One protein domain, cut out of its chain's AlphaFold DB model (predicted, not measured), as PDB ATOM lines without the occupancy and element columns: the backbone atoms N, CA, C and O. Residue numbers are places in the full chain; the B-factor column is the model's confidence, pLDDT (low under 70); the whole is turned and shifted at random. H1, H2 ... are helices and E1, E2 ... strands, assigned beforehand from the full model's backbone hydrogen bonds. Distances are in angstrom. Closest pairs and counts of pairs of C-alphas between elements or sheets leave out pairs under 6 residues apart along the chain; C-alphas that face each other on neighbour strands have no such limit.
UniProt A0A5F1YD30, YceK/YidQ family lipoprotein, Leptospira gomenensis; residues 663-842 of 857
ATOM      1  N   ILE A 663     166.019 166.100 205.395       79.62
ATOM      2  CA  ILE A 663     164.766 165.433 205.759       79.62
ATOM      3  C   ILE A 663     164.099 164.875 204.501       79.62
ATOM      4  O   ILE A 663     163.864 165.595 203.529       79.62
ATOM      5  N   ASN A 664     163.759 163.584 204.513       76.88
ATOM      6  CA  ASN A 664     163.011 162.971 203.419       76.88
ATOM      7  C   ASN A 664     161.496 163.209 203.565       76.88
ATOM      8  O   ASN A 664     160.763 162.346 204.049       76.88
ATOM      9  N   TRP A 665     161.018 164.360 203.087       77.19
ATOM     10  CA  TRP A 665     159.606 164.756 203.176       77.19
ATOM     11  C   TRP A 665     158.621 163.847 202.420       77.19
ATOM     12  O   TRP A 665     157.434 163.834 202.733       77.19
ATOM     13  N   SER A 666     159.093 163.052 201.452       71.50
ATOM     14  CA  SER A 666     158.238 162.150 200.663       71.50
ATOM     15  C   SER A 666     157.688 160.960 201.457       71.50
ATOM     16  O   SER A 666     156.696 160.358 201.052       71.50
ATOM     17  N   GLY A 667     158.313 160.633 202.593       65.94
ATOM     18  CA  GLY A 667     157.871 159.561 203.485       65.94
ATOM     19  C   GLY A 667     156.759 159.964 204.456       65.94
ATOM     20  O   GLY A 667     156.293 159.111 205.207       65.94
ATOM     21  N   PHE A 668     156.343 161.235 204.471       72.25
ATOM     22  CA  PHE A 668     155.338 161.731 205.407       72.25
ATOM     23  C   PHE A 668     153.959 161.824 204.756       72.25
ATOM     24  O   PHE A 668     153.776 162.464 203.719       72.25
ATOM     25  N   GLU A 669     152.959 161.277 205.439       74.38
ATOM     26  CA  GLU A 669     151.573 161.696 205.250       74.38
ATOM     27  C   GLU A 669     151.402 163.061 205.924       74.38
ATOM     28  O   GLU A 669     151.371 163.167 207.155       74.38
ATOM     29  N   LEU A 670     151.363 164.127 205.118       77.12
ATOM     30  CA  LEU A 670     151.407 165.506 205.616       77.12
ATOM     31  C   LEU A 670     150.251 165.806 206.568       77.12
ATOM     32  O   LEU A 670     150.413 166.543 207.531       77.12
ATOM     33  N   GLU A 671     149.090 165.217 206.328       75.81
ATOM     34  CA  GLU A 671     147.881 165.455 207.106       75.81
ATOM     35  C   GLU A 671     147.938 164.813 208.492       75.81
ATOM     36  O   GLU A 671     147.361 165.357 209.433       75.81
ATOM     37  N   SER A 672     148.679 163.710 208.630       73.44
ATOM     38  CA  SER A 672     149.035 163.112 209.920       73.44
ATOM     39  C   SER A 672     150.098 163.960 210.617       73.44
ATOM     40  O   SER A 672     149.963 164.282 211.797       73.44
ATOM     41  N   LEU A 673     151.118 164.413 209.879       78.06
ATOM     42  CA  LEU A 673     152.191 165.238 210.433       78.06
ATOM     43  C   LEU A 673     151.677 166.571 210.999       78.06
ATOM     44  O   LEU A 673     152.079 166.965 212.091       78.06
ATOM     45  N   VAL A 674     150.758 167.258 210.312       81.25
ATOM     46  CA  VAL A 674     150.218 168.542 210.798       81.25
ATOM     47  C   VAL A 674     149.350 168.404 212.049       81.25
ATOM     48  O   VAL A 674     149.039 169.423 212.659       81.25
ATOM     49  N   GLN A 675     148.958 167.197 212.469       77.62
ATOM     50  CA  GLN A 675     148.321 167.001 213.778       77.62
ATOM     51  C   GLN A 675     149.331 167.097 214.933       77.62
ATOM     52  O   GLN A 675     148.933 167.400 216.056       77.62
ATOM     53  N   HIS A 676     150.629 166.931 214.657       78.62
ATOM     54  CA  HIS A 676     151.715 166.976 215.638       78.62
ATOM     55  C   HIS A 676     152.554 168.246 215.459       78.62
ATOM     56  O   HIS A 676     153.607 168.239 214.818       78.62
ATOM     57  N   THR A 677     152.074 169.361 216.018       83.19
ATOM     58  CA  THR A 677     152.686 170.687 215.839       83.19
ATOM     59  C   THR A 677     154.156 170.721 216.260       83.19
ATOM     60  O   THR A 677     154.975 171.298 215.549       83.19
ATOM     61  N   GLU A 678     154.508 170.085 217.377       81.75
ATOM     62  CA  GLU A 678     155.866 170.075 217.924       81.75
ATOM     63  C   GLU A 678     156.841 169.307 217.021       81.75
ATOM     64  O   GLU A 678     157.928 169.802 216.725       81.75
ATOM     65  N   ALA A 679     156.438 168.131 216.527       80.31
ATOM     66  CA  ALA A 679     157.245 167.332 215.606       80.31
ATOM     67  C   ALA A 679     157.417 168.037 214.256       80.31
ATOM     68  O   ALA A 679     158.518 168.075 213.709       80.31
ATOM     69  N   LEU A 680     156.342 168.643 213.739       85.94
ATOM     70  CA  LEU A 680     156.396 169.458 212.531       85.94
ATOM     71  C   LEU A 680     157.375 170.626 212.698       85.94
ATOM     72  O   LEU A 680     158.253 170.799 211.859       85.94
ATOM     73  N   GLU A 681     157.265 171.402 213.779       86.88
ATOM     74  CA  GLU A 681     158.170 172.526 214.045       86.88
ATOM     75  C   GLU A 681     159.627 172.062 214.176       86.88
ATOM     76  O   GLU A 681     160.521 172.690 213.602       86.88
ATOM     77  N   PHE A 682     159.864 170.935 214.854       84.19
ATOM     78  CA  PHE A 682     161.190 170.338 214.978       84.19
ATOM     79  C   PHE A 682     161.770 169.951 213.613       84.19
ATOM     80  O   PHE A 682     162.890 170.359 213.300       84.19
ATOM     81  N   LEU A 683     161.022 169.228 212.773       84.25
ATOM     82  CA  LEU A 683     161.473 168.851 211.429       84.25
ATOM     83  C   LEU A 683     161.756 170.094 210.579       84.25
ATOM     84  O   LEU A 683     162.822 170.206 209.983       84.25
ATOM     85  N   MET A 684     160.854 171.075 210.579       87.00
ATOM     86  CA  MET A 684     161.059 172.309 209.819       87.00
ATOM     87  C   MET A 684     162.315 173.073 210.263       87.00
ATOM     88  O   MET A 684     163.034 173.593 209.415       87.00
ATOM     89  N   SER A 685     162.628 173.089 211.563       87.25
ATOM     90  CA  SER A 685     163.843 173.745 212.075       87.25
ATOM     91  C   SER A 685     165.150 173.075 211.626       87.25
ATOM     92  O   SER A 685     166.186 173.735 211.579       87.25
ATOM     93  N   HIS A 686     165.101 171.787 211.265       83.62
ATOM     94  CA  HIS A 686     166.253 170.995 210.827       83.62
ATOM     95  C   HIS A 686     166.400 170.922 209.297       83.62
ATOM     96  O   HIS A 686     167.371 170.343 208.814       83.62
ATOM     97  N   ASP A 687     165.487 171.523 208.526       83.38
ATOM     98  CA  ASP A 687     165.592 171.630 207.067       83.38
ATOM     99  C   ASP A 687     165.672 173.094 206.617       83.38
ATOM    100  O   ASP A 687     164.687 173.734 206.244       83.38
ATOM    101  N   SER A 688     166.894 173.627 206.626       71.75
ATOM    102  CA  SER A 688     167.167 175.024 206.278       71.75
ATOM    103  C   SER A 688     166.934 175.365 204.799       71.75
ATOM    104  O   SER A 688     166.931 176.544 204.454       71.75
ATOM    105  N   ASN A 689     166.773 174.367 203.919       76.19
ATOM    106  CA  ASN A 689     166.614 174.545 202.469       76.19
ATOM    107  C   ASN A 689     165.262 174.017 201.965       76.19
ATOM    108  O   ASN A 689     165.152 173.604 200.809       76.19
ATOM    109  N   MET A 690     164.245 174.026 202.828       82.94
ATOM    110  CA  MET A 690     162.919 173.520 202.499       82.94
ATOM    111  C   MET A 690     162.334 174.191 201.249       82.94
ATOM    112  O   MET A 690     162.277 175.420 201.143       82.94
ATOM    113  N   GLU A 691     161.839 173.369 200.324       86.00
ATOM    114  CA  GLU A 691     161.221 173.833 199.085       86.00
ATOM    115  C   GLU A 691     159.988 174.712 199.358       86.00
ATOM    116  O   GLU A 691     159.137 174.396 200.195       86.00
ATOM    117  N   THR A 692     159.863 175.819 198.620       86.19
ATOM    118  CA  THR A 692     158.727 176.749 198.737       86.19
ATOM    119  C   THR A 692     157.382 176.058 198.508       86.19
ATOM    120  O   THR A 692     156.448 176.281 199.279       86.19
ATOM    121  N   GLU A 693     157.291 175.152 197.532       85.81
ATOM    122  CA  GLU A 693     156.058 174.398 197.271       85.81
ATOM    123  C   GLU A 693     155.633 173.547 198.479       85.81
ATOM    124  O   GLU A 693     154.453 173.507 198.837       85.81
ATOM    125  N   LEU A 694     156.593 172.912 199.156       87.62
ATOM    126  CA  LEU A 694     156.330 172.106 200.344       87.62
ATOM    127  C   LEU A 694     155.858 172.972 201.520       87.62
ATOM    128  O   LEU A 694     154.884 172.610 202.184       87.62
ATOM    129  N   LYS A 695     156.480 174.138 201.738       91.19
ATOM    130  CA  LYS A 695     156.036 175.132 202.733       91.19
ATOM    131  C   LYS A 695     154.583 175.553 202.498       91.19
ATOM    132  O   LYS A 695     153.773 175.555 203.429       91.19
ATOM    133  N   HIS A 696     154.221 175.851 201.249       90.81
ATOM    134  CA  HIS A 696     152.848 176.194 200.873       90.81
ATOM    135  C   HIS A 696     151.873 175.044 201.103       90.81
ATOM    136  O   HIS A 696     150.806 175.258 201.683       90.81
ATOM    137  N   LYS A 697     152.251 173.823 200.711       88.19
ATOM    138  CA  LYS A 697     151.438 172.620 200.899       88.19
ATOM    139  C   LYS A 697     151.204 172.316 202.380       88.19
ATOM    140  O   LYS A 697     150.068 172.057 202.760       88.19
ATOM    141  N   LEU A 698     152.228 172.410 203.228       89.56
ATOM    142  CA  LEU A 698     152.119 172.212 204.680       89.56
ATOM    143  C   LEU A 698     151.195 173.243 205.340       89.56
ATOM    144  O   LEU A 698     150.363 172.878 206.175       89.56
ATOM    145  N   ALA A 699     151.291 174.517 204.949       90.31
ATOM    146  CA  ALA A 699     150.401 175.565 205.448       90.31
ATOM    147  C   ALA A 699     148.946 175.307 205.022       90.31
ATOM    148  O   ALA A 699     148.031 175.369 205.844       90.31
ATOM    149  N   ALA A 700     148.742 174.955 203.752       85.00
ATOM    150  CA  ALA A 700     147.438 174.637 203.180       85.00
ATOM    151  C   ALA A 700     146.780 173.433 203.860       85.00
ATOM    152  O   ALA A 700     145.623 173.506 204.267       85.00
ATOM    153  N   VAL A 701     147.538 172.350 204.027       83.50
ATOM    154  CA  VAL A 701     147.111 171.126 204.707       83.50
ATOM    155  C   VAL A 701     146.803 171.400 206.178       83.50
ATOM    156  O   VAL A 701     145.780 170.940 206.671       83.50
ATOM    157  N   SER A 702     147.611 172.206 206.872       86.94
ATOM    158  CA  SER A 702     147.338 172.584 208.267       86.94
ATOM    159  C   SER A 702     146.012 173.337 208.413       86.94
ATOM    160  O   SER A 702     145.233 173.045 209.321       86.94
ATOM    161  N   LEU A 703     145.731 174.278 207.505       82.19
ATOM    162  CA  LEU A 703     144.476 175.037 207.468       82.19
ATOM    163  C   LEU A 703     143.282 174.155 207.096       82.19
ATOM    164  O   LEU A 703     142.230 174.240 207.725       82.19
ATOM    165  N   PHE A 704     143.459 173.279 206.107       77.25
ATOM    166  CA  PHE A 704     142.462 172.290 205.709       77.25
ATOM    167  C   PHE A 704     142.114 171.337 206.859       77.25
ATOM    168  O   PHE A 704     140.942 171.065 207.116       77.25
ATOM    169  N   CYS A 705     143.132 170.888 207.591       74.44
ATOM    170  CA  CYS A 705     142.999 170.052 208.773       74.44
ATOM    171  C   CYS A 705     142.602 170.815 210.039       74.44
ATOM    172  O   CYS A 705     142.617 170.227 211.119       74.44
ATOM    173  N   GLN A 706     142.261 172.103 209.927       75.69
ATOM    174  CA  GLN A 706     141.782 172.926 211.038       75.69
ATOM    175  C   GLN A 706     142.779 173.057 212.211       75.69
ATOM    176  O   GLN A 706     142.394 173.370 213.338       75.69
ATOM    177  N   ASN A 707     144.080 172.867 211.960       81.12
ATOM    178  CA  ASN A 707     145.133 173.034 212.960       81.12
ATOM    179  C   ASN A 707     145.894 174.351 212.741       81.12
ATOM    180  O   ASN A 707     146.997 174.389 212.185       81.12
ATOM    181  N   SER A 708     145.320 175.455 213.236       82.88
ATOM    182  CA  SER A 708     145.948 176.780 213.150       82.88
ATOM    183  C   SER A 708     147.303 176.854 213.868       82.88
ATOM    184  O   SER A 708     148.123 177.701 213.517       82.88
ATOM    185  N   LYS A 709     147.594 175.994 214.862       87.06
ATOM    186  CA  LYS A 709     148.910 175.978 215.533       87.06
ATOM    187  C   LYS A 709     150.005 175.460 214.601       87.06
ATOM    188  O   LYS A 709     151.056 176.092 214.492       87.06
ATOM    189  N   SER A 710     149.736 174.371 213.886       88.62
ATOM    190  CA  SER A 710     150.639 173.847 212.858       88.62
ATOM    191  C   SER A 710     150.791 174.827 211.701       88.62
ATOM    192  O   SER A 710     151.917 175.117 211.308       88.62
ATOM    193  N   ALA A 711     149.696 175.449 211.246       90.12
ATOM    194  CA  ALA A 711     149.767 176.488 210.217       90.12
ATOM    195  C   ALA A 711     150.674 177.650 210.658       90.12
ATOM    196  O   ALA A 711     151.589 178.027 209.934       90.12
ATOM    197  N   ASN A 712     150.498 178.168 211.878       90.44
ATOM    198  CA  ASN A 712     151.365 179.216 212.422       90.44
ATOM    199  C   ASN A 712     152.831 178.779 212.535       90.44
ATOM    200  O   ASN A 712     153.720 179.588 212.286       90.44
ATOM    201  N   SER A 713     153.088 177.519 212.887       91.06
ATOM    202  CA  SER A 713     154.449 176.976 212.978       91.06
ATOM    203  C   SER A 713     155.120 176.918 211.610       91.06
ATOM    204  O   SER A 713     156.269 177.328 211.482       91.06
ATOM    205  N   VAL A 714     154.375 176.531 210.571       92.50
ATOM    206  CA  VAL A 714     154.844 176.550 209.178       92.50
ATOM    207  C   VAL A 714     155.139 177.976 208.708       92.50
ATOM    208  O   VAL A 714     156.178 178.230 208.097       92.50
ATOM    209  N   LEU A 715     154.264 178.930 209.035       92.00
ATOM    210  CA  LEU A 715     154.399 180.328 208.617       92.00
ATOM    211  C   LEU A 715     155.631 181.031 209.208       92.00
ATOM    212  O   LEU A 715     156.077 182.014 208.627       92.00
ATOM    213  N   LYS A 716     156.232 180.531 210.300       91.38
ATOM    214  CA  LYS A 716     157.515 181.045 210.831       91.38
ATOM    215  C   LYS A 716     158.663 180.937 209.817       91.38
ATOM    216  O   LYS A 716     159.618 181.700 209.903       91.38
ATOM    217  N   TYR A 717     158.560 180.006 208.870       90.50
ATOM    218  CA  TYR A 717     159.583 179.712 207.863       90.50
ATOM    219  C   TYR A 717     159.277 180.332 206.490       90.50
ATOM    220  O   TYR A 717     159.984 180.065 205.513       90.50
ATOM    221  N   PHE A 718     158.215 181.138 206.392       91.94
ATOM    222  CA  PHE A 718     157.876 181.851 205.165       91.94
ATOM    223  C   PHE A 718     158.747 183.099 205.023       91.94
ATOM    224  O   PHE A 718     158.896 183.888 205.955       91.94
ATOM    225  N   VAL A 719     159.273 183.319 203.821       90.19
ATOM    226  CA  VAL A 719     159.843 184.612 203.424       90.19
ATOM    227  C   VAL A 719     158.780 185.469 202.734       90.19
ATOM    228  O   VAL A 719     157.724 184.973 202.348       90.19
ATOM    229  N   GLN A 720     159.046 186.765 202.526       88.44
ATOM    230  CA  GLN A 720     158.067 187.693 201.931       88.44
ATOM    231  C   GLN A 720     157.454 187.177 200.618       88.44
ATOM    232  O   GLN A 720     156.260 187.355 200.383       88.44
ATOM    233  N   GLN A 721     158.270 186.541 199.770       89.25
ATOM    234  CA  GLN A 721     157.819 186.000 198.489       89.25
ATOM    235  C   GLN A 721     156.821 184.849 198.666       89.25
ATOM    236  O   GLN A 721     155.857 184.767 197.909       89.25
ATOM    237  N   ASP A 722     156.979 184.030 199.711       90.88
ATOM    238  CA  ASP A 722     156.089 182.901 199.996       90.88
ATOM    239  C   ASP A 722     154.654 183.379 200.308       90.88
ATOM    240  O   ASP A 722     153.689 182.685 199.988       90.88
ATOM    241  N   TYR A 723     154.483 184.576 200.886       91.94
ATOM    242  CA  TYR A 723     153.159 185.176 201.110       91.94
ATOM    243  C   TYR A 723     152.537 185.765 199.838       91.94
ATOM    244  O   TYR A 723     151.314 185.767 199.698       91.94
ATOM    245  N   ARG A 724     153.359 186.298 198.927       88.44
ATOM    246  CA  ARG A 724     152.892 186.930 197.682       88.44
ATOM    247  C   ARG A 724     152.484 185.896 196.640       88.44
ATOM    248  O   ARG A 724     151.423 186.037 196.034       88.44
ATOM    249  N   ASP A 725     153.287 184.846 196.499       87.19
ATOM    250  CA  ASP A 725     153.153 183.825 195.458       87.19
ATOM    251  C   ASP A 725     152.485 182.551 195.989       87.19
ATOM    252  O   ASP A 725     152.883 181.433 195.661       87.19
ATOM    253  N   PHE A 726     151.465 182.700 196.840       88.75
ATOM    254  CA  PHE A 726     150.760 181.538 197.369       88.75
ATOM    255  C   PHE A 726     149.994 180.811 196.241       88.75
ATOM    256  O   PHE A 726     149.212 181.454 195.528       88.75
ATOM    257  N   PRO A 727     150.178 179.489 196.054       86.06
ATOM    258  CA  PRO A 727     149.663 178.784 194.885       86.06
ATOM    259  C   PRO A 727     148.137 178.809 194.786       86.06
ATOM    260  O   PRO A 727     147.414 178.683 195.781       86.06
ATOM    261  N   LYS A 728     147.626 178.890 193.553       81.50
ATOM    262  CA  LYS A 728     146.177 178.886 193.264       81.50
ATOM    263  C   LYS A 728     145.510 177.577 193.692       81.50
ATOM    264  O   LYS A 728     144.318 177.550 193.983       81.50
ATOM    265  N   GLU A 729     146.275 176.495 193.738       77.69
ATOM    266  CA  GLU A 729     145.903 175.179 194.257       77.69
ATOM    267  C   GLU A 729     145.462 175.250 195.721       77.69
ATOM    268  O   GLU A 729     144.574 174.505 196.129       77.69
ATOM    269  N   TYR A 730     146.058 176.161 196.494       82.62
ATOM    270  CA  TYR A 730     145.955 176.176 197.947       82.62
ATOM    271  C   TYR A 730     145.280 177.425 198.514       82.62
ATOM    272  O   TYR A 730     144.815 177.418 199.650       82.62
ATOM    273  N   ILE A 731     145.192 178.505 197.742       84.31
ATOM    274  CA  ILE A 731     144.755 179.815 198.238       84.31
ATOM    275  C   ILE A 731     143.351 179.824 198.862       84.31
ATOM    276  O   ILE A 731     143.092 180.573 199.801       84.31
ATOM    277  N   ASN A 732     142.459 178.938 198.409       80.69
ATOM    278  CA  ASN A 732     141.122 178.794 198.985       80.69
ATOM    279  C   ASN A 732     141.154 178.283 200.439       80.69
ATOM    280  O   ASN A 732     140.228 178.578 201.193       80.69
ATOM    281  N   PHE A 733     142.213 177.578 200.863       81.56
ATOM    282  CA  PHE A 733     142.356 177.116 202.248       81.56
ATOM    283  C   PHE A 733     142.597 178.268 203.236       81.56
ATOM    284  O   PHE A 733     142.290 178.133 204.417       81.56
ATOM    285  N   LEU A 734     143.053 179.436 202.772       85.88
ATOM    286  CA  LEU A 734     143.202 180.618 203.630       85.88
ATOM    287  C   LEU A 734     141.854 181.121 204.172       85.88
ATOM    288  O   LEU A 734     141.813 181.761 205.215       85.88
ATOM    289  N   LEU A 735     140.734 180.803 203.512       81.81
ATOM    290  CA  LEU A 735     139.397 181.212 203.959       81.81
ATOM    291  C   LEU A 735     138.935 180.495 205.244       81.81
ATOM    292  O   LEU A 735     137.952 180.927 205.851       81.81
ATOM    293  N   TYR A 736     139.628 179.431 205.670       78.06
ATOM    294  CA  TYR A 736     139.321 178.721 206.916       78.06
ATOM    295  C   TYR A 736     139.761 179.493 208.173       78.06
ATOM    296  O   TYR A 736     139.118 179.342 209.208       78.06
ATOM    297  N   ASP A 737     140.778 180.365 208.090       83.69
ATOM    298  CA  ASP A 737     141.300 181.136 209.231       83.69
ATOM    299  C   ASP A 737     141.498 182.613 208.852       83.69
ATOM    300  O   ASP A 737     142.404 182.971 208.091       83.69
ATOM    301  N   SER A 738     140.656 183.503 209.395       86.56
ATOM    302  CA  SER A 738     140.699 184.922 209.015       86.56
ATOM    303  C   SER A 738     141.970 185.635 209.482       86.56
ATOM    304  O   SER A 738     142.394 186.598 208.844       86.56
ATOM    305  N   LYS A 739     142.613 185.177 210.565       89.06
ATOM    306  CA  LYS A 739     143.847 185.798 211.071       89.06
ATOM    307  C   LYS A 739     145.014 185.493 210.146       89.06
ATOM    308  O   LYS A 739     145.803 186.389 209.843       89.06
ATOM    309  N   ILE A 740     145.102 184.248 209.685       90.69
ATOM    310  CA  ILE A 740     146.123 183.838 208.722       90.69
ATOM    311  C   ILE A 740     145.857 184.506 207.371       90.69
ATOM    312  O   ILE A 740     146.773 185.104 206.817       90.69
ATOM    313  N   LEU A 741     144.613 184.537 206.881       90.81
ATOM    314  CA  LEU A 741     144.280 185.289 205.666       90.81
ATOM    315  C   LEU A 741     144.702 186.764 205.760       90.81
ATOM    316  O   LEU A 741     145.318 187.290 204.833       90.81
ATOM    317  N   GLU A 742     144.416 187.431 206.882       92.19
ATOM    318  CA  GLU A 742     144.832 188.819 207.089       92.19
ATOM    319  C   GLU A 742     146.360 188.973 207.056       92.19
ATOM    320  O   GLU A 742     146.864 189.953 206.506       92.19
ATOM    321  N   LEU A 743     147.106 188.011 207.609       93.50
ATOM    322  CA  LEU A 743     148.567 188.001 207.545       93.50
ATOM    323  C   LEU A 743     149.064 187.934 206.094       93.50
ATOM    324  O   LEU A 743     149.956 188.699 205.731       93.50
ATOM    325  N   PHE A 744     148.478 187.077 205.256       93.88
ATOM    326  CA  PHE A 744     148.826 186.994 203.833       93.88
ATOM    327  C   PHE A 744     148.527 188.304 203.095       93.88
ATOM    328  O   PHE A 744     149.378 188.819 202.368       93.88
ATOM    329  N   LEU A 745     147.351 188.891 203.332       94.19
ATOM    330  CA  LEU A 745     146.950 190.163 202.724       94.19
ATOM    331  C   LEU A 745     147.884 191.317 203.130       94.19
ATOM    332  O   LEU A 745     148.329 192.078 202.272       94.19
ATOM    333  N   LYS A 746     148.261 191.411 204.413       94.31
ATOM    334  CA  LYS A 746     149.241 192.403 204.905       94.31
ATOM    335  C   LYS A 746     150.617 192.247 204.260       94.31
ATOM    336  O   LYS A 746     151.319 193.238 204.083       94.31
ATOM    337  N   ASN A 747     150.989 191.023 203.895       93.06
ATOM    338  CA  ASN A 747     152.268 190.708 203.264       93.06
ATOM    339  C   ASN A 747     152.240 190.788 201.725       93.06
ATOM    340  O   ASN A 747     153.211 190.415 201.058       93.06
ATOM    341  N   GLY A 748     151.178 191.355 201.146       89.06
ATOM    342  CA  GLY A 748     151.103 191.668 199.720       89.06
ATOM    343  C   GLY A 748     150.534 190.550 198.851       89.06
ATOM    344  O   GLY A 748     150.722 190.595 197.635       89.06
ATOM    345  N   MET A 749     149.839 189.566 199.433       93.69
ATOM    346  CA  MET A 749     149.017 188.637 198.656       93.69
ATOM    347  C   MET A 749     147.929 189.414 197.906       93.69
ATOM    348  O   MET A 749     147.242 190.257 198.486       93.69
ATOM    349  N   ASN A 750     147.729 189.104 196.625       91.56
ATOM    350  CA  ASN A 750     146.675 189.728 195.834       91.56
ATOM    351  C   ASN A 750     145.278 189.314 196.359       91.56
ATOM    352  O   ASN A 750     144.916 188.141 196.236       91.56
ATOM    353  N   PRO A 751     144.445 190.244 196.871       90.62
ATOM    354  CA  PRO A 751     143.096 189.935 197.369       90.62
ATOM    355  C   PRO A 751     142.136 189.453 196.266       90.62
ATOM    356  O   PRO A 751     141.086 188.884 196.561       90.62
ATOM    357  N   ASN A 752     142.489 189.680 194.997       89.69
ATOM    358  CA  ASN A 752     141.742 189.273 193.807       89.69
ATOM    359  C   ASN A 752     142.252 187.962 193.195       89.69
ATOM    360  O   ASN A 752     141.867 187.609 192.080       89.69
ATOM    361  N   ALA A 753     143.149 187.256 193.885       87.69
ATOM    362  CA  ALA A 753     143.655 185.980 193.416       87.69
ATOM    363  C   ALA A 753     142.532 184.936 193.281       87.69
ATOM    364  O   ALA A 753     141.503 184.991 193.963       87.69
ATOM    365  N   THR A 754     142.736 183.993 192.364       83.25
ATOM    366  CA  THR A 754     141.766 182.951 192.026       83.25
ATOM    367  C   THR A 754     142.261 181.590 192.492       83.25
ATOM    368  O   THR A 754     143.420 181.240 192.269       83.25
ATOM    369  N   GLY A 755     141.389 180.819 193.144       72.00
ATOM    370  CA  GLY A 755     141.718 179.481 193.642       72.00
ATOM    371  C   GLY A 755     141.149 178.353 192.780       72.00
ATOM    372  O   GLY A 755     140.123 178.527 192.123       72.00
ATOM    373  N   LYS A 756     141.786 177.176 192.775       66.75
ATOM    374  CA  LYS A 756     141.279 175.958 192.107       66.75
ATOM    375  C   LYS A 756     140.126 175.298 192.889       66.75
ATOM    376  O   LYS A 756     139.889 175.596 194.059       66.75
ATOM    377  N   ARG A 757     139.382 174.419 192.199       54.12
ATOM    378  CA  ARG A 757     138.118 173.799 192.647       54.12
ATOM    379  C   ARG A 757     138.259 173.091 194.000       54.12
ATOM    380  O   ARG A 757     139.166 172.283 194.180       54.12
ATOM    381  N   THR A 758     137.282 173.304 194.879       52.94
ATOM    382  CA  THR A 758     136.974 172.431 196.032       52.94
ATOM    383  C   THR A 758     135.561 171.855 195.850       52.94
ATOM    384  O   THR A 758     134.833 172.292 194.963       52.94
ATOM    385  N   TYR A 759     135.152 170.840 196.621       43.06
ATOM    386  CA  TYR A 759     133.898 170.091 196.372       43.06
ATOM    387  C   TYR A 759     132.643 170.990 196.278       43.06
ATOM    388  O   TYR A 759     131.749 170.709 195.486       43.06
ATOM    389  N   PHE A 760     132.639 172.111 197.014       44.44
ATOM    390  CA  PHE A 760     131.545 173.089 197.073       44.44
ATOM    391  C   PHE A 760     131.757 174.357 196.240       44.44
ATOM    392  O   PHE A 760     130.833 175.164 196.136       44.44
ATOM    393  N   VAL A 761     132.952 174.571 195.676       46.78
ATOM    394  CA  VAL A 761     133.258 175.799 194.935       46.78
ATOM    395  C   VAL A 761     133.917 175.480 193.599       46.78
ATOM    396  O   VAL A 761     134.936 174.783 193.566       46.78
ATOM    397  N   PRO A 762     133.398 176.012 192.490       45.50
ATOM    398  CA  PRO A 762     134.089 175.950 191.211       45.50
ATOM    399  C   PRO A 762     135.547 176.435 191.184       45.50
ATOM    400  O   PRO A 762     135.959 177.288 191.961       45.50
ATOM    401  N   SER A 763     136.315 175.947 190.206       52.62
ATOM    402  CA  SER A 763     137.689 176.376 189.896       52.62
ATOM    403  C   SER A 763     137.767 177.774 189.296       52.62
ATOM    404  O   SER A 763     137.103 178.015 188.314       52.62
ATOM    405  N   GLY A 764     138.642 178.659 189.765       62.38
ATOM    406  CA  GLY A 764     138.945 179.915 189.059       62.38
ATOM    407  C   GLY A 764     138.154 181.133 189.536       62.38
ATOM    408  O   GLY A 764     138.264 182.206 188.946       62.38
ATOM    409  N   CYS A 765     137.393 181.022 190.628       72.94
ATOM    410  CA  CYS A 765     136.700 182.179 191.191       72.94
ATOM    411  C   CYS A 765     137.640 183.060 192.036       72.94
ATOM    412  O   CYS A 765     138.504 182.524 192.742       72.94
ATOM    413  N   PRO A 766     137.460 184.396 192.026       84.50
ATOM    414  CA  PRO A 766     138.133 185.290 192.963       84.50
ATOM    415  C   PRO A 766     137.793 184.956 194.420       84.50
ATOM    416  O   PRO A 766     136.646 184.613 194.720       84.50
ATOM    417  N   LEU A 767     138.747 185.143 195.339       85.25
ATOM    418  CA  LEU A 767     138.566 184.879 196.779       85.25
ATOM    419  C   LEU A 767     137.304 185.523 197.375       85.25
ATOM    420  O   LEU A 767     136.629 184.898 198.191       85.25
ATOM    421  N   LEU A 768     136.951 186.742 196.951       87.88
ATOM    422  CA  LEU A 768     135.730 187.427 197.395       87.88
ATOM    423  C   LEU A 768     134.459 186.657 197.011       87.88
ATOM    424  O   LEU A 768     133.544 186.526 197.823       87.88
ATOM    425  N   LEU A 769     134.412 186.119 195.790       80.81
ATOM    426  CA  LEU A 769     133.283 185.334 195.299       80.81
ATOM    427  C   LEU A 769     133.236 183.964 195.986       80.81
ATOM    428  O   LEU A 769     132.170 183.545 196.430       80.81
ATOM    429  N   THR A 770     134.395 183.328 196.185       79.31
ATOM    430  CA  THR A 770     134.541 182.097 196.980       79.31
ATOM    431  C   THR A 770     134.038 182.289 198.417       79.31
ATOM    432  O   THR A 770     133.301 181.449 198.931       79.31
ATOM    433  N   ALA A 771     134.370 183.410 199.066       80.56
ATOM    434  CA  ALA A 771     133.905 183.725 200.417       80.56
ATOM    435  C   ALA A 771     132.382 183.943 200.482       80.56
ATOM    436  O   ALA A 771     131.752 183.550 201.461       80.56
ATOM    437  N   LEU A 772     131.772 184.523 199.441       78.38
ATOM    438  CA  LEU A 772     130.321 184.743 199.359       78.38
ATOM    439  C   LEU A 772     129.519 183.437 199.263       78.38
ATOM    440  O   LEU A 772     128.446 183.347 199.864       78.38
ATOM    441  N   VAL A 773     130.039 182.438 198.540       68.81
ATOM    442  CA  VAL A 773     129.373 181.133 198.348       68.81
ATOM    443  C   VAL A 773     129.733 180.098 199.411       68.81
ATOM    444  O   VAL A 773     128.948 179.186 199.657       68.81
ATOM    445  N   SER A 774     130.890 180.226 200.066       65.56
ATOM    446  CA  SER A 774     131.353 179.227 201.031       65.56
ATOM    447  C   SER A 774     130.553 179.281 202.346       65.56
ATOM    448  O   SER A 774     130.383 180.356 202.938       65.56
ATOM    449  N   PRO A 775     130.041 178.142 202.847       52.00
ATOM    450  CA  PRO A 775     129.461 178.048 204.187       52.00
ATOM    451  C   PRO A 775     130.516 177.976 205.312       52.00
ATOM    452  O   PRO A 775     130.158 178.149 206.472       52.00
ATOM    453  N   ASN A 776     131.804 177.783 204.996       51.12
ATOM    454  CA  ASN A 776     132.767 177.158 205.920       51.12
ATOM    455  C   ASN A 776     133.808 178.100 206.560       51.12
ATOM    456  O   ASN A 776     134.948 177.698 206.774       51.12
ATOM    457  N   SER A 777     133.456 179.344 206.891       56.38
ATOM    458  CA  SER A 777     134.374 180.202 207.661       56.38
ATOM    459  C   SER A 777     134.142 180.085 209.164       56.38
ATOM    460  O   SER A 777     133.041 180.369 209.636       56.38
ATOM    461  N   TRP A 778     135.206 179.776 209.911       53.75
ATOM    462  CA  TRP A 778     135.232 179.746 211.381       53.75
ATOM    463  C   TRP A 778     134.882 181.096 212.014       53.75
ATOM    464  O   TRP A 778     134.267 181.173 213.074       53.75
ATOM    465  N   ASP A 779     135.263 182.172 211.333       59.62
ATOM    466  CA  ASP A 779     135.116 183.557 211.774       59.62
ATOM    467  C   ASP A 779     133.842 184.235 211.238       59.62
ATOM    468  O   ASP A 779     133.570 185.399 211.547       59.62
ATOM    469  N   GLY A 780     133.054 183.505 210.443       71.38
ATOM    470  CA  GLY A 780     131.823 183.978 209.824       71.38
ATOM    471  C   GLY A 780     132.035 184.704 208.491       71.38
ATOM    472  O   GLY A 780     132.940 185.519 208.305       71.38
ATOM    473  N   ARG A 781     131.119 184.442 207.550       77.81
ATOM    474  CA  ARG A 781     131.136 184.953 206.167       77.81
ATOM    475  C   ARG A 781     131.264 186.481 206.071       77.81
ATOM    476  O   ARG A 781     132.008 186.990 205.239       77.81
ATOM    477  N   GLU A 782     130.560 187.213 206.934       83.12
ATOM    478  CA  GLU A 782     130.556 188.684 206.950       83.12
ATOM    479  C   GLU A 782     131.954 189.267 207.224       83.12
ATOM    480  O   GLU A 782     132.392 190.183 206.524       83.12
ATOM    481  N   LYS A 783     132.677 188.692 208.192       83.88
ATOM    482  CA  LYS A 783     134.006 189.151 208.614       83.88
ATOM    483  C   LYS A 783     135.055 188.941 207.523       83.88
ATOM    484  O   LYS A 783     135.851 189.844 207.268       83.88
ATOM    485  N   LEU A 784     135.023 187.797 206.834       86.38
ATOM    486  CA  LEU A 784     135.919 187.531 205.702       86.38
ATOM    487  C   LEU A 784     135.704 188.506 204.545       86.38
ATOM    488  O   LEU A 784     136.668 189.020 203.984       86.38
ATOM    489  N   ILE A 785     134.446 188.779 204.194       88.19
ATOM    490  CA  ILE A 785     134.114 189.680 203.084       88.19
ATOM    491  C   ILE A 785     134.594 191.098 203.390       88.19
ATOM    492  O   ILE A 785     135.266 191.709 202.562       88.19
ATOM    493  N   GLN A 786     134.311 191.609 204.592       89.81
ATOM    494  CA  GLN A 786     134.795 192.927 205.013       89.81
ATOM    495  C   GLN A 786     136.326 193.006 204.989       89.81
ATOM    496  O   GLN A 786     136.880 194.015 204.557       89.81
ATOM    497  N   MET A 787     137.008 191.941 205.417       90.38
ATOM    498  CA  MET A 787     138.465 191.861 205.384       90.38
ATOM    499  C   MET A 787     139.004 191.903 203.951       90.38
ATOM    500  O   MET A 787     139.843 192.745 203.652       90.38
ATOM    501  N   LEU A 788     138.501 191.060 203.049       92.06
ATOM    502  CA  LEU A 788     138.936 191.049 201.649       92.06
ATOM    503  C   LEU A 788     138.734 192.420 200.986       92.06
ATOM    504  O   LEU A 788     139.647 192.928 200.337       92.06
ATOM    505  N   LEU A 789     137.580 193.058 201.208       93.62
ATOM    506  CA  LEU A 789     137.288 194.398 200.685       93.62
ATOM    507  C   LEU A 789     138.235 195.461 201.261       93.62
ATOM    508  O   LEU A 789     138.761 196.278 200.510       93.62
ATOM    509  N   LYS A 790     138.521 195.416 202.570       93.94
ATOM    510  CA  LYS A 790     139.472 196.327 203.234       93.94
ATOM    511  C   LYS A 790     140.865 196.281 202.597       93.94
ATOM    512  O   LYS A 790     141.522 197.314 202.527       93.94
ATOM    513  N   TYR A 791     141.313 195.107 202.153       94.44
ATOM    514  CA  TYR A 791     142.627 194.926 201.528       94.44
ATOM    515  C   TYR A 791     142.614 195.070 199.995       94.44
ATOM    516  O   TYR A 791     143.637 194.818 199.367       94.44
ATOM    517  N   GLY A 792     141.504 195.514 199.388       92.12
ATOM    518  CA  GLY A 792     141.440 195.853 197.960       92.12
ATOM    519  C   GLY A 792     140.862 194.766 197.049       92.12
ATOM    520  O   GLY A 792     141.125 194.776 195.842       92.12
ATOM    521  N   ALA A 793     140.082 193.818 197.581       92.88
ATOM    522  CA  ALA A 793     139.277 192.939 196.735       92.88
ATOM    523  C   ALA A 793     138.264 193.774 195.936       92.88
ATOM    524  O   ALA A 793     137.516 194.569 196.502       92.88
ATOM    525  N   ASN A 794     138.234 193.586 194.621       91.88
ATOM    526  CA  ASN A 794     137.363 194.316 193.718       91.88
ATOM    527  C   ASN A 794     135.942 193.718 193.785       91.88
ATOM    528  O   ASN A 794     135.742 192.579 193.348       91.88
ATOM    529  N   PRO A 795     134.936 194.466 194.281       89.69
ATOM    530  CA  PRO A 795     133.562 193.974 194.399       89.69
ATOM    531  C   PRO A 795     132.866 193.776 193.045       89.69
ATOM    532  O   PRO A 795     131.783 193.196 193.000       89.69
ATOM    533  N   ASN A 796     133.492 194.226 191.955       87.06
ATOM    534  CA  ASN A 796     133.006 194.131 190.583       87.06
ATOM    535  C   ASN A 796     133.832 193.168 189.726       87.06
ATOM    536  O   ASN A 796     133.640 193.139 188.515       87.06
ATOM    537  N   LEU A 797     134.761 192.397 190.305       85.56
ATOM    538  CA  LEU A 797     135.535 191.415 189.547       85.56
ATOM    539  C   LEU A 797     134.641 190.216 189.186       85.56
ATOM    540  O   LEU A 797     134.229 189.491 190.098       85.56
ATOM    541  N   PRO A 798     134.317 189.996 187.896       75.81
ATOM    542  CA  PRO A 798     133.446 188.902 187.517       75.81
ATOM    543  C   PRO A 798     134.195 187.573 187.484       75.81
ATOM    544  O   PRO A 798     135.405 187.501 187.271       75.81
ATOM    545  N   THR A 799     133.419 186.506 187.584       72.50
ATOM    546  CA  THR A 799     133.805 185.154 187.186       72.50
ATOM    547  C   THR A 799     133.103 184.809 185.878       72.50
ATOM    548  O   THR A 799     131.950 185.185 185.691       72.50
ATOM    549  N   ILE A 800     133.735 184.037 184.996       68.06
ATOM    550  CA  ILE A 800     133.058 183.487 183.816       68.06
ATOM    551  C   ILE A 800     132.551 182.082 184.151       68.06
ATOM    552  O   ILE A 800     133.341 181.225 184.538       68.06
ATOM    553  N   THR A 801     131.244 181.849 183.996       60.69
ATOM    554  CA  THR A 801     130.623 180.519 184.098       60.69
ATOM    555  C   THR A 801     130.069 180.085 182.744       60.69
ATOM    556  O   THR A 801     129.563 180.909 181.977       60.69
ATOM    557  N   ILE A 802     130.125 178.785 182.453       58.75
ATOM    558  CA  ILE A 802     129.482 178.205 181.266       58.75
ATOM    559  C   ILE A 802     128.081 177.733 181.657       58.75
ATOM    560  O   ILE A 802     127.936 176.818 182.465       58.75
ATOM    561  N   LEU A 803     127.038 178.312 181.060       57.38
ATOM    562  CA  LEU A 803     125.687 177.750 181.156       57.38
ATOM    563  C   LEU A 803     125.586 176.525 180.240       57.38
ATOM    564  O   LEU A 803     125.512 176.666 179.015       57.38
ATOM    565  N   HIS A 804     125.589 175.329 180.836       48.84
ATOM    566  CA  HIS A 804     125.591 174.049 180.115       48.84
ATOM    567  C   HIS A 804     124.434 173.904 179.116       48.84
ATOM    568  O   HIS A 804     124.639 173.357 178.035       48.84
ATOM    569  N   GLU A 805     123.261 174.472 179.411       52.62
ATOM    570  CA  GLU A 805     122.090 174.415 178.524       52.62
ATOM    571  C   GLU A 805     122.212 175.293 177.266       52.62
ATOM    572  O   GLU A 805     121.518 175.053 176.282       52.62
ATOM    573  N   LYS A 806     123.090 176.310 177.264       53.50
ATOM    574  CA  LYS A 806     123.201 177.286 176.158       53.50
ATOM    575  C   LYS A 806     124.611 177.446 175.578       53.50
ATOM    576  O   LYS A 806     124.778 178.246 174.662       53.50
ATOM    577  N   LYS A 807     125.624 176.738 176.105       55.53
ATOM    578  CA  LYS A 807     127.059 176.916 175.765       55.53
ATOM    579  C   LYS A 807     127.487 178.395 175.725       55.53
ATOM    580  O   LYS A 807     128.308 178.792 174.901       55.53
ATOM    581  N   LYS A 808     126.903 179.229 176.589       60.06
ATOM    582  CA  LYS A 808     127.164 180.671 176.632       60.06
ATOM    583  C   LYS A 808     127.988 180.993 177.872       60.06
ATOM    584  O   LYS A 808     127.616 180.593 178.976       60.06
ATOM    585  N   ASN A 809     129.076 181.731 177.670       61.03
ATOM    586  CA  ASN A 809     129.868 182.304 178.750       61.03
ATOM    587  C   ASN A 809     129.079 183.457 179.375       61.03
ATOM    588  O   ASN A 809     128.681 184.390 178.673       61.03
ATOM    589  N   VAL A 810     128.838 183.385 180.681       67.00
ATOM    590  CA  VAL A 810     128.155 184.430 181.447       67.00
ATOM    591  C   VAL A 810     129.085 184.935 182.536       67.00
ATOM    592  O   VAL A 810     129.687 184.150 183.264       67.00
ATOM    593  N   SER A 811     129.211 186.259 182.624       71.81
ATOM    594  CA  SER A 811     129.935 186.922 183.705       71.81
ATOM    595  C   SER A 811     129.044 187.004 184.943       71.81
ATOM    596  O   SER A 811     127.973 187.608 184.891       71.81
ATOM    597  N   VAL A 812     129.489 186.388 186.036       72.75
ATOM    598  CA  VAL A 812     128.840 186.399 187.346       72.75
ATOM    599  C   VAL A 812     129.583 187.371 188.251       72.75
ATOM    600  O   VAL A 812     130.779 187.202 188.487       72.75
ATOM    601  N   TYR A 813     128.876 188.368 188.772       80.50
ATOM    602  CA  TYR A 813     129.443 189.394 189.654       80.50
ATOM    603  C   TYR A 813     129.135 189.102 191.133       80.50
ATOM    604  O   TYR A 813     128.070 188.562 191.434       80.50
ATOM    605  N   PRO A 814     129.996 189.504 192.090       82.81
ATOM    606  CA  PRO A 814     129.794 189.260 193.524       82.81
ATOM    607  C   PRO A 814     128.413 189.673 194.064       82.81
ATOM    608  O   PRO A 814     127.806 188.938 194.843       82.81
ATOM    609  N   LEU A 815     127.874 190.812 193.613       80.62
ATOM    610  CA  LEU A 815     126.553 191.299 194.029       80.62
ATOM    611  C   LEU A 815     125.403 190.362 193.606       80.62
ATOM    612  O   LEU A 815     124.389 190.284 194.298       80.62
ATOM    613  N   GLN A 816     125.574 189.626 192.504       73.81
ATOM    614  CA  GLN A 816     124.573 188.708 191.952       73.81
ATOM    615  C   GLN A 816     124.451 187.403 192.750       73.81
ATOM    616  O   GLN A 816     123.402 186.767 192.755       73.81
ATOM    617  N   VAL A 817     125.521 187.006 193.439       71.75
ATOM    618  CA  VAL A 817     125.612 185.732 194.168       71.75
ATOM    619  C   VAL A 817     124.857 185.771 195.503       71.75
ATOM    620  O   VAL A 817     124.488 184.734 196.051       71.75
ATOM    621  N   VAL A 818     124.578 186.963 196.038       72.19
ATOM    622  CA  VAL A 818     123.842 187.121 197.299       72.19
ATOM    623  C   VAL A 818     122.337 186.959 197.054       72.19
ATOM    624  O   VAL A 818     121.609 187.947 196.957       72.19
ATOM    625  N   VAL A 819     121.861 185.719 196.930       56.41
ATOM    626  CA  VAL A 819     120.445 185.384 196.685       56.41
ATOM    627  C   VAL A 819     119.682 185.267 198.012       56.41
ATOM    628  O   VAL A 819     120.154 184.627 198.945       56.41
ATOM    629  N   GLY A 820     118.500 185.887 198.100       55.69
ATOM    630  CA  GLY A 820     117.613 185.807 199.268       55.69
ATOM    631  C   GLY A 820     117.356 187.145 199.970       55.69
ATOM    632  O   GLY A 820     118.063 188.131 199.769       55.69
ATOM    633  N   THR A 821     116.304 187.175 200.793       56.12
ATOM    634  CA  THR A 821     115.859 188.346 201.574       56.12
ATOM    635  C   THR A 821     116.158 188.214 203.068       56.12
ATOM    636  O   THR A 821     115.672 189.011 203.875       56.12
ATOM    637  N   ASP A 822     116.956 187.217 203.460       68.19
ATOM    638  CA  ASP A 822     117.310 187.009 204.859       68.19
ATOM    639  C   ASP A 822     118.226 188.123 205.408       68.19
ATOM    640  O   ASP A 822     118.788 188.962 204.692       68.19
ATOM    641  N   ARG A 823     118.357 188.161 206.738       73.25
ATOM    642  CA  ARG A 823     119.114 189.203 207.444       73.25
ATOM    643  C   ARG A 823     120.598 189.231 207.048       73.25
ATOM    644  O   ARG A 823     121.195 190.307 207.084       73.25
ATOM    645  N   ILE A 824     121.188 188.089 206.696       71.88
ATOM    646  CA  ILE A 824     122.610 187.964 206.349       71.88
ATOM    647  C   ILE A 824     122.823 188.440 204.909       71.88
ATOM    648  O   ILE A 824     123.674 189.295 204.674       71.88
ATOM    649  N   ALA A 825     121.996 187.990 203.967       73.06
ATOM    650  CA  ALA A 825     121.999 188.415 202.572       73.06
ATOM    651  C   ALA A 825     121.842 189.940 202.439       73.06
ATOM    652  O   ALA A 825     122.617 190.591 201.736       73.06
ATOM    653  N   ASN A 826     120.918 190.545 203.194       79.00
ATOM    654  CA  ASN A 826     120.735 192.000 203.205       79.00
ATOM    655  C   ASN A 826     121.967 192.755 203.732       79.00
ATOM    656  O   ASN A 826     122.333 193.806 203.197       79.00
ATOM    657  N   ARG A 827     122.640 192.220 204.760       81.69
ATOM    658  CA  ARG A 827     123.886 192.801 205.287       81.69
ATOM    659  C   ARG A 827     125.035 192.694 204.292       81.69
ATOM    660  O   ARG A 827     125.709 193.691 204.058       81.69
ATOM    661  N   LEU A 828     125.221 191.532 203.667       83.62
ATOM    662  CA  LEU A 828     126.270 191.321 202.666       83.62
ATOM    663  C   LEU A 828     126.072 192.217 201.438       83.62
ATOM    664  O   LEU A 828     127.028 192.848 200.991       83.62
ATOM    665  N   ARG A 829     124.829 192.369 200.957       83.19
ATOM    666  CA  ARG A 829     124.490 193.340 199.899       83.19
ATOM    667  C   ARG A 829     124.870 194.762 200.304       83.19
ATOM    668  O   ARG A 829     125.499 195.465 199.521       83.19
ATOM    669  N   LYS A 830     124.536 195.185 201.530       86.25
ATOM    670  CA  LYS A 830     124.900 196.518 202.036       86.25
ATOM    671  C   LYS A 830     126.418 196.717 202.089       86.25
ATOM    672  O   LYS A 830     126.896 197.778 201.696       86.25
ATOM    673  N   ILE A 831     127.167 195.711 202.543       88.44
ATOM    674  CA  ILE A 831     128.637 195.749 202.612       88.44
ATOM    675  C   ILE A 831     129.241 195.895 201.211       88.44
ATOM    676  O   ILE A 831     130.046 196.797 200.997       88.44
ATOM    677  N   LEU A 832     128.806 195.076 200.246       88.38
ATOM    678  CA  LEU A 832     129.286 195.142 198.860       88.38
ATOM    679  C   LEU A 832     128.971 196.494 198.206       88.38
ATOM    680  O   LEU A 832     129.854 197.094 197.600       88.38
ATOM    681  N   LYS A 833     127.750 197.017 198.386       86.19
ATOM    682  CA  LYS A 833     127.365 198.353 197.893       86.19
ATOM    683  C   LYS A 833     128.243 199.455 198.483       86.19
ATOM    684  O   LYS A 833     128.736 200.309 197.758       86.19
ATOM    685  N   THR A 834     128.484 199.403 199.793       88.62
ATOM    686  CA  THR A 834     129.342 200.382 200.485       88.62
ATOM    687  C   THR A 834     130.784 200.332 199.970       88.62
ATOM    688  O   THR A 834     131.459 201.354 199.946       88.62
ATOM    689  N   ALA A 835     131.245 199.164 199.517       87.69
ATOM    690  CA  ALA A 835     132.566 198.985 198.925       87.69
ATOM    691  C   ALA A 835     132.645 199.338 197.424       87.69
ATOM    692  O   ALA A 835     133.710 199.183 196.833       87.69
ATOM    693  N   GLY A 836     131.556 199.815 196.807       87.62
ATOM    694  CA  GLY A 836     131.533 200.244 195.404       87.62
ATOM    695  C   GLY A 836     131.089 199.173 194.403       87.62
ATOM    696  O   GLY A 836     131.462 199.251 193.233       87.62
ATOM    697  N   ALA A 837     130.319 198.165 194.834       85.94
ATOM    698  CA  ALA A 837     129.677 197.231 193.906       85.94
ATOM    699  C   ALA A 837     128.680 197.962 192.984       85.94
ATOM    700  O   ALA A 837     127.782 198.651 193.471       85.94
ATOM    701  N   ASP A 838     128.825 197.792 191.672       81.31
ATOM    702  CA  ASP A 838     128.015 198.445 190.647       81.31
ATOM    703  C   ASP A 838     126.679 197.713 190.452       81.31
ATOM    704  O   ASP A 838     126.619 196.537 190.081       81.31
ATOM    705  N   GLU A 839     125.584 198.428 190.710       71.69
ATOM    706  CA  GLU A 839     124.220 197.912 190.584       71.69
ATOM    707  C   GLU A 839     123.774 197.774 189.119       71.69
ATOM    708  O   GLU A 839     122.839 197.028 188.832       71.69
ATOM    709  N   THR A 840     124.451 198.440 188.178       68.31
ATOM    710  CA  THR A 840     124.145 198.366 186.740       68.31
ATOM    711  C   THR A 840     124.655 197.080 186.087       68.31
ATOM    712  O   THR A 840     124.183 196.700 185.018       68.31
ATOM    713  N   LEU A 841     125.544 196.345 186.766       66.62
ATOM    714  CA  LEU A 841     126.042 195.028 186.349       66.62
ATOM    715  C   LEU A 841     125.049 193.884 186.662       66.62
ATOM    716  O   LEU A 841     125.404 192.705 186.592       66.62
ATOM    717  N   LEU A 842     123.795 194.204 187.001       58.44
ATOM    718  CA  LEU A 842     122.684 193.263 187.169       58.44
ATOM    719  C   LEU A 842     121.918 193.088 185.837       58.44
ATOM    720  O   LEU A 842     121.296 194.044 185.375       58.44
TER     721      LEU A 842
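AT A GLANCE: This is residues 663 to 842 of the 857 residues of the protein "YceK/YidQ family lipoprotein" of Leptospira gomenensis (UniProt A0A5F1YD30). The chain is wound in stacked turns into an elongated body: H2, H4, H7, H9 and H11 stand side by side in one row, running much the same way, and H1, H3, H6, H8 and H10 make a second row along it. Near the H11 end the antiparallel hairpin of E1 and E2 reaches away from the rows. The printed part has 180 residues, with eleven named helices and two named strands in the order H1 to H9, E1, E2, H10, H11; the class is mostly helix. The whole is compact, with a radius of gyration of the C-alphas of 17.8 A, and spans 56 by 34 by 27 A.

HOW THE PARTS SIT: H1, residues 670 to 673, touches H3, residues 692 to 704, through residues 698 to 702 of H3 alone; the closest C-alphas, of Glu 671 and Val 701, are 6.2 A apart. H2, residues 677 to 686, touches H4, residues 708 to 715, at a shallow tilt of 8 degrees, the same way; the closest C-alphas, of Thr 677 and Ser 710, are 4.8 A apart. H3 and H4 form a helical hairpin, with the C-alphas of Ala 699 and Ala 711 closest at 4.9 A. H5, residues 720 to 724, is near H3 and H7, residues 738 to 746. H6, residues 731 to 736, touches H3 at a shallow tilt of 32 degrees, the closest C-alphas being those of Ala 700 and Phe 733, 5.7 A apart. H8, residues 767 to 773, and H9, residues 781 to 790, form another helical hairpin, with the C-alphas of Leu 768 and Ile 785 closest at 6.3 A. H10, residues 814 to 817, touches H8, the C-alphas of Leu 769 and Pro 814 being closest at 5.5 A. H11, residues 823 to 834, is close to but not clearly touching H9, with the C-alphas of Glu 782 and Leu 828 closest at 6.6 A. E1, residues 799 to 803, and E2, residues 808 to 812, have N 799 and O 812 within hydrogen-bond range at 2.9 A, and N 812 and O 799 at 2.8 A. Every O i to N i+4 pair is within hydrogen-bond range in H2, H3, H4, H5, H7, H8, H9 and H11; H6 has 0 of 2, but 3 of 3 O i to N i+3 pairs, and H1 and H10 are too short for an i+4 pair.

IN THESE COORDINATES: H1 begins at C-alpha 670, (151.407, 165.506, 205.616). H3 is 18.2 A long, H11 16.7 A, H2 14.5 A and H9 14.4 A; E1 is 12.5 A and E2 12.3 A. H11 ends at C-alpha 834, (129.342, 200.382, 200.485).

THE WHOLE: The two C-alphas farthest apart, of His 686 and Thr 840, are 55.7 A apart. The printed part has no cut. The link H7 to H8, residues 747 to 766, is long. Mean pLDDT of the printed part is 79.0; among the residues under 70 are 756 to 764 and 800 to 810.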